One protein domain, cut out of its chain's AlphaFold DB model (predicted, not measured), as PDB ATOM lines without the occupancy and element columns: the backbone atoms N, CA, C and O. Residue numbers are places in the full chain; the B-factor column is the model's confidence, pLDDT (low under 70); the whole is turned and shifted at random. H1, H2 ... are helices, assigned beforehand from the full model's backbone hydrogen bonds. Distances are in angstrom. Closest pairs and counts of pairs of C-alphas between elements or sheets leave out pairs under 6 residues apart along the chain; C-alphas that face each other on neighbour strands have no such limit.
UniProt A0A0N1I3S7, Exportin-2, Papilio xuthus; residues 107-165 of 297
ATOM      1  N   PRO A 107     -12.924  -2.177  -1.240       63.66
ATOM      2  CA  PRO A 107     -12.452  -3.010  -0.129       63.66
ATOM      3  C   PRO A 107     -11.317  -2.377   0.696       63.66
ATOM      4  O   PRO A 107     -11.282  -2.558   1.911       63.66
ATOM      5  N   ASP A 108     -10.437  -1.583   0.078       65.69
ATOM      6  CA  ASP A 108      -9.283  -0.966   0.761       65.69
ATOM      7  C   ASP A 108      -9.614   0.363   1.460       65.69
ATOM      8  O   ASP A 108      -8.880   0.838   2.326       65.69
ATOM      9  N   VAL A 109     -10.745   0.974   1.110       71.56
ATOM     10  CA  VAL A 109     -11.120   2.310   1.586       71.56
ATOM     11  C   VAL A 109     -11.884   2.227   2.905       71.56
ATOM     12  O   VAL A 109     -11.753   3.102   3.761       71.56
ATOM     13  N   VAL A 110     -12.672   1.166   3.100       68.56
ATOM     14  CA  VAL A 110     -13.516   1.009   4.291       68.56
ATOM     15  C   VAL A 110     -12.691   0.837   5.575       68.56
ATOM     16  O   VAL A 110     -12.949   1.591   6.514       68.56
ATOM     17  N   PRO A 111     -11.665  -0.038   5.655       67.81
ATOM     18  CA  PRO A 111     -10.838  -0.153   6.858       67.81
ATOM     19  C   PRO A 111     -10.122   1.156   7.210       67.81
ATOM     20  O   PRO A 111     -10.105   1.551   8.375       67.81
ATOM     21  N   ALA A 112      -9.598   1.866   6.204       69.50
ATOM     22  CA  ALA A 112      -8.934   3.153   6.390       69.50
ATOM     23  C   ALA A 112      -9.901   4.230   6.903       69.50
ATOM     24  O   ALA A 112      -9.571   4.973   7.823       69.50
ATOM     25  N   ARG A 113     -11.127   4.284   6.369       67.00
ATOM     26  CA  ARG A 113     -12.159   5.224   6.830       67.00
ATOM     27  C   ARG A 113     -12.672   4.892   8.224       67.00
ATOM     28  O   ARG A 113     -12.860   5.807   9.015       67.00
ATOM     29  N   VAL A 114     -12.850   3.612   8.550       71.81
ATOM     30  CA  VAL A 114     -13.217   3.179   9.907       71.81
ATOM     31  C   VAL A 114     -12.104   3.520  10.901       71.81
ATOM     32  O   VAL A 114     -12.396   3.988  11.997       71.81
ATOM     33  N   ALA A 115     -10.836   3.356  10.518       70.19
ATOM     34  CA  ALA A 115      -9.703   3.782  11.334       70.19
ATOM     35  C   ALA A 115      -9.635   5.313  11.487       70.19
ATOM     36  O   ALA A 115      -9.304   5.801  12.566       70.19
ATOM     37  N   ALA A 116     -10.004   6.067  10.449       74.50
ATOM     38  CA  ALA A 116     -10.027   7.529  10.451       74.50
ATOM     39  C   ALA A 116     -11.218   8.150  11.209       74.50
ATOM     40  O   ALA A 116     -11.206   9.352  11.452       74.50
ATOM     41  N   LEU A 117     -12.237   7.369  11.594       76.38
ATOM     42  CA  LEU A 117     -13.339   7.861  12.432       76.38
ATOM     43  C   LEU A 117     -12.813   8.356  13.782       76.38
ATOM     44  O   LEU A 117     -11.966   7.705  14.383       76.38
ATOM     45  N   GLU A 118     -13.369   9.442  14.310       73.56
ATOM     46  CA  GLU A 118     -13.023   9.929  15.651       73.56
ATOM     47  C   GLU A 118     -13.227   8.839  16.734       73.56
ATOM     48  O   GLU A 118     -14.170   8.039  16.632       73.56
ATOM     49  N   PRO A 119     -12.392   8.798  17.799       81.62
ATOM     50  CA  PRO A 119     -12.443   7.774  18.847       81.62
ATOM     51  C   PRO A 119     -13.844   7.410  19.383       81.62
ATOM     52  O   PRO A 119     -14.119   6.209  19.479       81.62
ATOM     53  N   PRO A 120     -14.757   8.361  19.691       77.81
ATOM     54  CA  PRO A 120     -16.096   8.020  20.179       77.81
ATOM     55  C   PRO A 120     -16.931   7.238  19.155       77.81
ATOM     56  O   PRO A 120     -17.628   6.291  19.523       77.81
ATOM     57  N   HIS A 121     -16.826   7.568  17.866       77.00
ATOM     58  CA  HIS A 121     -17.561   6.877  16.804       77.00
ATOM     59  C   HIS A 121     -17.015   5.465  16.571       77.00
ATOM     60  O   HIS A 121     -17.791   4.520  16.415       77.00
ATOM     61  N   ARG A 122     -15.685   5.285  16.631       75.38
ATOM     62  CA  ARG A 122     -15.063   3.948  16.579       75.38
ATOM     63  C   ARG A 122     -15.496   3.080  17.756       75.38
ATOM     64  O   ARG A 122     -15.822   1.913  17.562       75.38
ATOM     65  N   HIS A 123     -15.547   3.649  18.960       77.94
ATOM     66  CA  HIS A 123     -16.011   2.934  20.147       77.94
ATOM     67  C   HIS A 123     -17.487   2.515  20.031       77.94
ATOM     68  O   HIS A 123     -17.835   1.373  20.344       77.94
ATOM     69  N   ALA A 124     -18.358   3.401  19.539       76.56
ATOM     70  CA  ALA A 124     -19.765   3.081  19.298       76.56
ATOM     71  C   ALA A 124     -19.929   1.943  18.272       76.56
ATOM     72  O   ALA A 124     -20.685   0.999  18.512       76.56
ATOM     73  N   LEU A 125     -19.163   1.978  17.175       78.56
ATOM     74  CA  LEU A 125     -19.153   0.913  16.171       78.56
ATOM     75  C   LEU A 125     -18.680  -0.423  16.761       78.56
ATOM     76  O   LEU A 125     -19.339  -1.443  16.571       78.56
ATOM     77  N   GLN A 126     -17.586  -0.421  17.528       79.19
ATOM     78  CA  GLN A 126     -17.086  -1.624  18.197       79.19
ATOM     79  C   GLN A 126     -18.123  -2.203  19.168       79.19
ATOM     80  O   GLN A 126     -18.340  -3.414  19.201       79.19
ATOM     81  N   THR A 127     -18.806  -1.341  19.924       82.50
ATOM     82  CA  THR A 127     -19.882  -1.739  20.843       82.50
ATOM     83  C   THR A 127     -21.031  -2.410  20.087       82.50
ATOM     84  O   THR A 127     -21.507  -3.469  20.499       82.50
ATOM     85  N   TYR A 128     -21.443  -1.853  18.945       80.25
ATOM     86  CA  TYR A 128     -22.487  -2.441  18.107       80.25
ATOM     87  C   TYR A 128     -22.071  -3.802  17.524       80.25
ATOM     88  O   TYR A 128     -22.844  -4.759  17.578       80.25
ATOM     89  N   LEU A 129     -20.836  -3.923  17.027       79.69
ATOM     90  CA  LEU A 129     -20.297  -5.185  16.503       79.69
ATOM     91  C   LEU A 129     -20.225  -6.274  17.584       79.69
ATOM     92  O   LEU A 129     -20.578  -7.430  17.331       79.69
ATOM     93  N   ASN A 130     -19.832  -5.904  18.804       81.19
ATOM     94  CA  ASN A 130     -19.835  -6.810  19.949       81.19
ATOM     95  C   ASN A 130     -21.266  -7.246  20.304       81.19
ATOM     96  O   ASN A 130     -21.512  -8.431  20.536       81.19
ATOM     97  N   ALA A 131     -22.232  -6.324  20.315       82.38
ATOM     98  CA  ALA A 131     -23.636  -6.650  20.570       82.38
ATOM     99  C   ALA A 131     -24.203  -7.612  19.511       82.38
ATOM    100  O   ALA A 131     -24.862  -8.594  19.857       82.38
ATOM    101  N   TYR A 132     -23.886  -7.385  18.233       82.81
ATOM    102  CA  TYR A 132     -24.279  -8.273  17.139       82.81
ATOM    103  C   TYR A 132     -23.663  -9.674  17.278       82.81
ATOM    104  O   TYR A 132     -24.368 -10.675  17.154       82.81
ATOM    105  N   SER A 133     -22.373  -9.761  17.611       84.19
ATOM    106  CA  SER A 133     -21.673 -11.039  17.812       84.19
ATOM    107  C   SER A 133     -22.281 -11.850  18.962       84.19
ATOM    108  O   SER A 133     -22.527 -13.050  18.820       84.19
ATOM    109  N   ASN A 134     -22.620 -11.184  20.071       87.06
ATOM    110  CA  ASN A 134     -23.332 -11.802  21.191       87.06
ATOM    111  C   ASN A 134     -24.738 -12.281  20.797       87.06
ATOM    112  O   ASN A 134     -25.147 -13.382  21.171       87.06
ATOM    113  N   ALA A 135     -25.475 -11.497  20.005       88.00
ATOM    114  CA  ALA A 135     -26.785 -11.905  19.505       88.00
ATOM    115  C   ALA A 135     -26.686 -13.161  18.620       88.00
ATOM    116  O   ALA A 135     -27.468 -14.099  18.792       88.00
ATOM    117  N   MET A 136     -25.692 -13.224  17.728       88.69
ATOM    118  CA  MET A 136     -25.435 -14.401  16.890       88.69
ATOM    119  C   MET A 136     -25.066 -15.636  17.717       88.69
ATOM    120  O   MET A 136     -25.541 -16.731  17.418       88.69
ATOM    121  N   LEU A 137     -24.305 -15.478  18.805       90.44
ATOM    122  CA  LEU A 137     -24.062 -16.577  19.743       90.44
ATOM    123  C   LEU A 137     -25.334 -17.063  20.436       90.44
ATOM    124  O   LEU A 137     -25.508 -18.268  20.609       90.44
ATOM    125  N   GLY A 138     -26.242 -16.155  20.795       92.81
ATOM    126  CA  GLY A 138     -27.553 -16.526  21.327       92.81
ATOM    127  C   GLY A 138     -28.382 -17.335  20.323       92.81
ATOM    128  O   GLY A 138     -29.042 -18.307  20.693       92.81
ATOM    129  N   VAL A 139     -28.313 -16.988  19.033       94.69
ATOM    130  CA  VAL A 139     -28.935 -17.776  17.956       94.69
ATOM    131  C   VAL A 139     -28.261 -19.145  17.830       94.69
ATOM    132  O   VAL A 139     -28.955 -20.161  17.830       94.69
ATOM    133  N   PHE A 140     -26.926 -19.199  17.813       95.75
ATOM    134  CA  PHE A 140     -26.161 -20.449  17.785       95.75
ATOM    135  C   PHE A 140     -26.540 -21.389  18.939       95.75
ATOM    136  O   PHE A 140     -26.807 -22.566  18.700       95.75
ATOM    137  N   GLN A 141     -26.641 -20.871  20.168       95.50
ATOM    138  CA  GLN A 141     -27.063 -21.637  21.345       95.50
ATOM    139  C   GLN A 141     -28.429 -22.306  21.141       95.50
ATOM    140  O   GLN A 141     -28.594 -23.490  21.436       95.50
ATOM    141  N   LYS A 142     -29.406 -21.574  20.590       95.56
ATOM    142  CA  LYS A 142     -30.741 -22.118  20.300       95.56
ATOM    143  C   LYS A 142     -30.705 -23.171  19.192       95.56
ATOM    144  O   LYS A 142     -31.351 -24.211  19.314       95.56
ATOM    145  N   LEU A 143     -29.942 -22.919  18.127       95.38
ATOM    146  CA  LEU A 143     -29.820 -23.841  16.995       95.38
ATOM    147  C   LEU A 143     -29.169 -25.160  17.416       95.38
ATOM    148  O   LEU A 143     -29.705 -26.224  17.113       95.38
ATOM    149  N   ILE A 144     -28.064 -25.102  18.163       95.56
ATOM    150  CA  ILE A 144     -27.312 -26.296  18.564       95.56
ATOM    151  C   ILE A 144     -28.053 -27.136  19.615       95.56
ATOM    152  O   ILE A 144     -27.929 -28.363  19.642       95.56
ATOM    153  N   ALA A 145     -28.884 -26.502  20.449       92.81
ATOM    154  CA  ALA A 145     -29.761 -27.196  21.389       92.81
ATOM    155  C   ALA A 145     -30.884 -27.988  20.683       92.81
ATOM    156  O   ALA A 145     -31.381 -28.987  21.221       92.81
ATOM    157  N   SER A 146     -31.264 -27.600  19.462       93.62
ATOM    158  CA  SER A 146     -32.309 -28.266  18.683       93.62
ATOM    159  C   SER A 146     -31.764 -29.436  17.855       93.62
ATOM    160  O   SER A 146     -30.830 -29.290  17.073       93.62
ATOM    161  N   LYS A 147     -32.380 -30.625  17.972       92.75
ATOM    162  CA  LYS A 147     -31.999 -31.811  17.165       92.75
ATOM    163  C   LYS A 147     -32.279 -31.618  15.672       92.75
ATOM    164  O   LYS A 147     -31.614 -32.226  14.840       92.75
ATOM    165  N   THR A 148     -33.277 -30.807  15.329       93.38
ATOM    166  CA  THR A 148     -33.652 -30.572  13.931       93.38
ATOM    167  C   THR A 148     -32.692 -29.587  13.274       93.38
ATOM    168  O   THR A 148     -32.279 -29.806  12.136       93.38
ATOM    169  N   ASN A 149     -32.260 -28.564  14.018       92.75
ATOM    170  CA  ASN A 149     -31.591 -27.380  13.469       92.75
ATOM    171  C   ASN A 149     -30.082 -27.323  13.768       92.75
ATOM    172  O   ASN A 149     -29.421 -26.365  13.388       92.75
ATOM    173  N   ASP A 150     -29.515 -28.351  14.400       93.69
ATOM    174  CA  ASP A 150     -28.089 -28.425  14.752       93.69
ATOM    175  C   ASP A 150     -27.123 -28.177  13.576       93.69
ATOM    176  O   ASP A 150     -26.111 -27.501  13.741       93.69
ATOM    177  N   HIS A 151     -27.449 -28.672  12.380       92.12
ATOM    178  CA  HIS A 151     -26.707 -28.409  11.141       92.12
ATOM    179  C   HIS A 151     -26.581 -26.915  10.803       92.12
ATOM    180  O   HIS A 151     -25.488 -26.472  10.454       92.12
ATOM    181  N   GLU A 152     -27.649 -26.134  10.983       93.50
ATOM    182  CA  GLU A 152     -27.617 -24.674  10.822       93.50
ATOM    183  C   GLU A 152     -26.746 -24.024  11.899       93.50
ATOM    184  O   GLU A 152     -26.012 -23.079  11.626       93.50
ATOM    185  N   GLY A 153     -26.753 -24.574  13.118       95.56
ATOM    186  CA  GLY A 153     -25.850 -24.145  14.189       95.56
ATOM    187  C   GLY A 153     -24.377 -24.326  13.810       95.56
ATOM    188  O   GLY A 153     -23.584 -23.395  13.949       95.56
ATOM    189  N   PHE A 154     -24.015 -25.495  13.272       95.38
ATOM    190  CA  PHE A 154     -22.663 -25.751  12.768       95.38
ATOM    191  C   PHE A 154     -22.291 -24.838  11.596       95.38
ATOM    192  O   PHE A 154     -21.152 -24.374  11.530       95.38
ATOM    193  N   TYR A 155     -23.213 -24.588  10.668       93.25
ATOM    194  CA  TYR A 155     -22.967 -23.718   9.519       93.25
ATOM    195  C   TYR A 155     -22.770 -22.253   9.936       93.25
ATOM    196  O   TYR A 155     -21.819 -21.599   9.497       93.25
ATOM    197  N   LEU A 156     -23.614 -21.761  10.847       93.44
ATOM    198  CA  LEU A 156     -23.529 -20.410  11.393       93.44
ATOM    199  C   LEU A 156     -22.166 -20.173  12.043       93.44
ATOM    200  O   LEU A 156     -21.473 -19.225  11.683       93.44
ATOM    201  N   VAL A 157     -21.738 -21.055  12.951       94.06
ATOM    202  CA  VAL A 157     -20.486 -20.843  13.686       94.06
ATOM    203  C   VAL A 157     -19.243 -20.968  12.797       94.06
ATOM    204  O   VAL A 157     -18.289 -20.217  12.982       94.06
ATOM    205  N   GLN A 158     -19.259 -21.839  11.779       92.38
ATOM    206  CA  GLN A 158     -18.193 -21.890  10.767       92.38
ATOM    207  C   GLN A 158     -18.100 -20.577   9.994       92.38
ATOM    208  O   GLN A 158     -17.007 -20.040   9.805       92.38
ATOM    209  N   THR A 159     -19.249 -20.032   9.591       90.12
ATOM    210  CA  THR A 159     -19.318 -18.755   8.881       90.12
ATOM    211  C   THR A 159     -18.814 -17.613   9.761       90.12
ATOM    212  O   THR A 159     -18.014 -16.804   9.299       90.12
ATOM    213  N   MET A 160     -19.207 -17.578  11.038       89.44
ATOM    214  CA  MET A 160     -18.722 -16.585  12.003       89.44
ATOM    215  C   MET A 160     -17.199 -16.654  12.164       89.44
ATOM    216  O   MET A 160     -16.526 -15.637  12.021       89.44
ATOM    217  N   LEU A 161     -16.647 -17.851  12.387       89.69
ATOM    218  CA  LEU A 161     -15.202 -18.062  12.515       89.69
ATOM    219  C   LEU A 161     -14.438 -17.619  11.263       89.69
ATOM    220  O   LEU A 161     -13.405 -16.960  11.369       89.69
ATOM    221  N   TYR A 162     -14.958 -17.937  10.078       84.38
ATOM    222  CA  TYR A 162     -14.314 -17.586   8.816       84.38
ATOM    223  C   TYR A 162     -14.396 -16.085   8.496       84.38
ATOM    224  O   TYR A 162     -13.444 -15.517   7.968       84.38
ATOM    225  N   LYS A 163     -15.528 -15.431   8.795       82.56
ATOM    226  CA  LYS A 163     -15.774 -14.028   8.421       82.56
ATOM    227  C   LYS A 163     -15.223 -13.019   9.423       82.56
ATOM    228  O   LYS A 163     -14.698 -11.997   8.995       82.56
ATOM    229  N   PHE A 164     -15.330 -13.288  10.721       80.50
ATOM    230  CA  PHE A 164     -14.839 -12.370  11.753       80.50
ATOM    231  C   PHE A 164     -13.353 -12.572  12.073       80.50
ATOM    232  O   PHE A 164     -12.713 -11.662  12.595       80.50
ATOM    233  N   GLY A 165     -12.791 -13.734  11.722       76.69
ATOM    234  CA  GLY A 165     -11.403 -14.084  12.012       76.69
ATOM    235  C   GLY A 165     -11.133 -14.288  13.508       76.69
ATOM    236  O   GLY A 165     -12.009 -14.112  14.358       76.69
TER     237      GLY A 165
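Overview. This is residues 107 to 165 of the 297 residues of the protein "Exportin-2" of Papilio xuthus (UniProt A0A0N1I3S7). One long helix, H2, makes the length of an open bracket: H3 folds back from one end of it as a helical hairpin, and the short H1 turns off at a corner at the other end. There are 59 residues printed, with three named helices in the order H1, H2, H3 and no named strand; the class is all helix. The whole is only just loose, close to extended, with a radius of gyration of the C-alphas of 15.2 A and spans of 46 by 22 by 11 A.

Arrangement. H2, residues 119 to 145, and H3, residues 150 to 165, form a hairpin, opposite ways at a shallow tilt of 23 degrees. They touch with residues 140 to 144 and 150 to 157 alone; the closest C-alphas, of Ile 144 and Asp 150, are 4.4 A apart. H1, residues 109 to 116, is close to H2 but not clearly touching, at a steep tilt of 62 degrees; the closest C-alphas, of Val 114 and Arg 122, are 7.0 A apart. H1 and H3 are apart. In H1, H2 and H3 every O i to N i+4 pair is within hydrogen-bond range.

Along the chain. H2 is 39.1 A long, from C-alpha 119 at (-12.443, 7.774, 18.847). H3 is 22.2 A long, to C-alpha 165 at (-11.403, -14.084, 12.012). H1 is 10.3 A long.

Size, cuts and confidence. The C-alphas farthest apart, of Glu 118 and Lys 147, are 45.9 A apart. The printed part has no cut, and both links are tight. Residues 107 to 108 and 110 to 113 have pLDDT under 70.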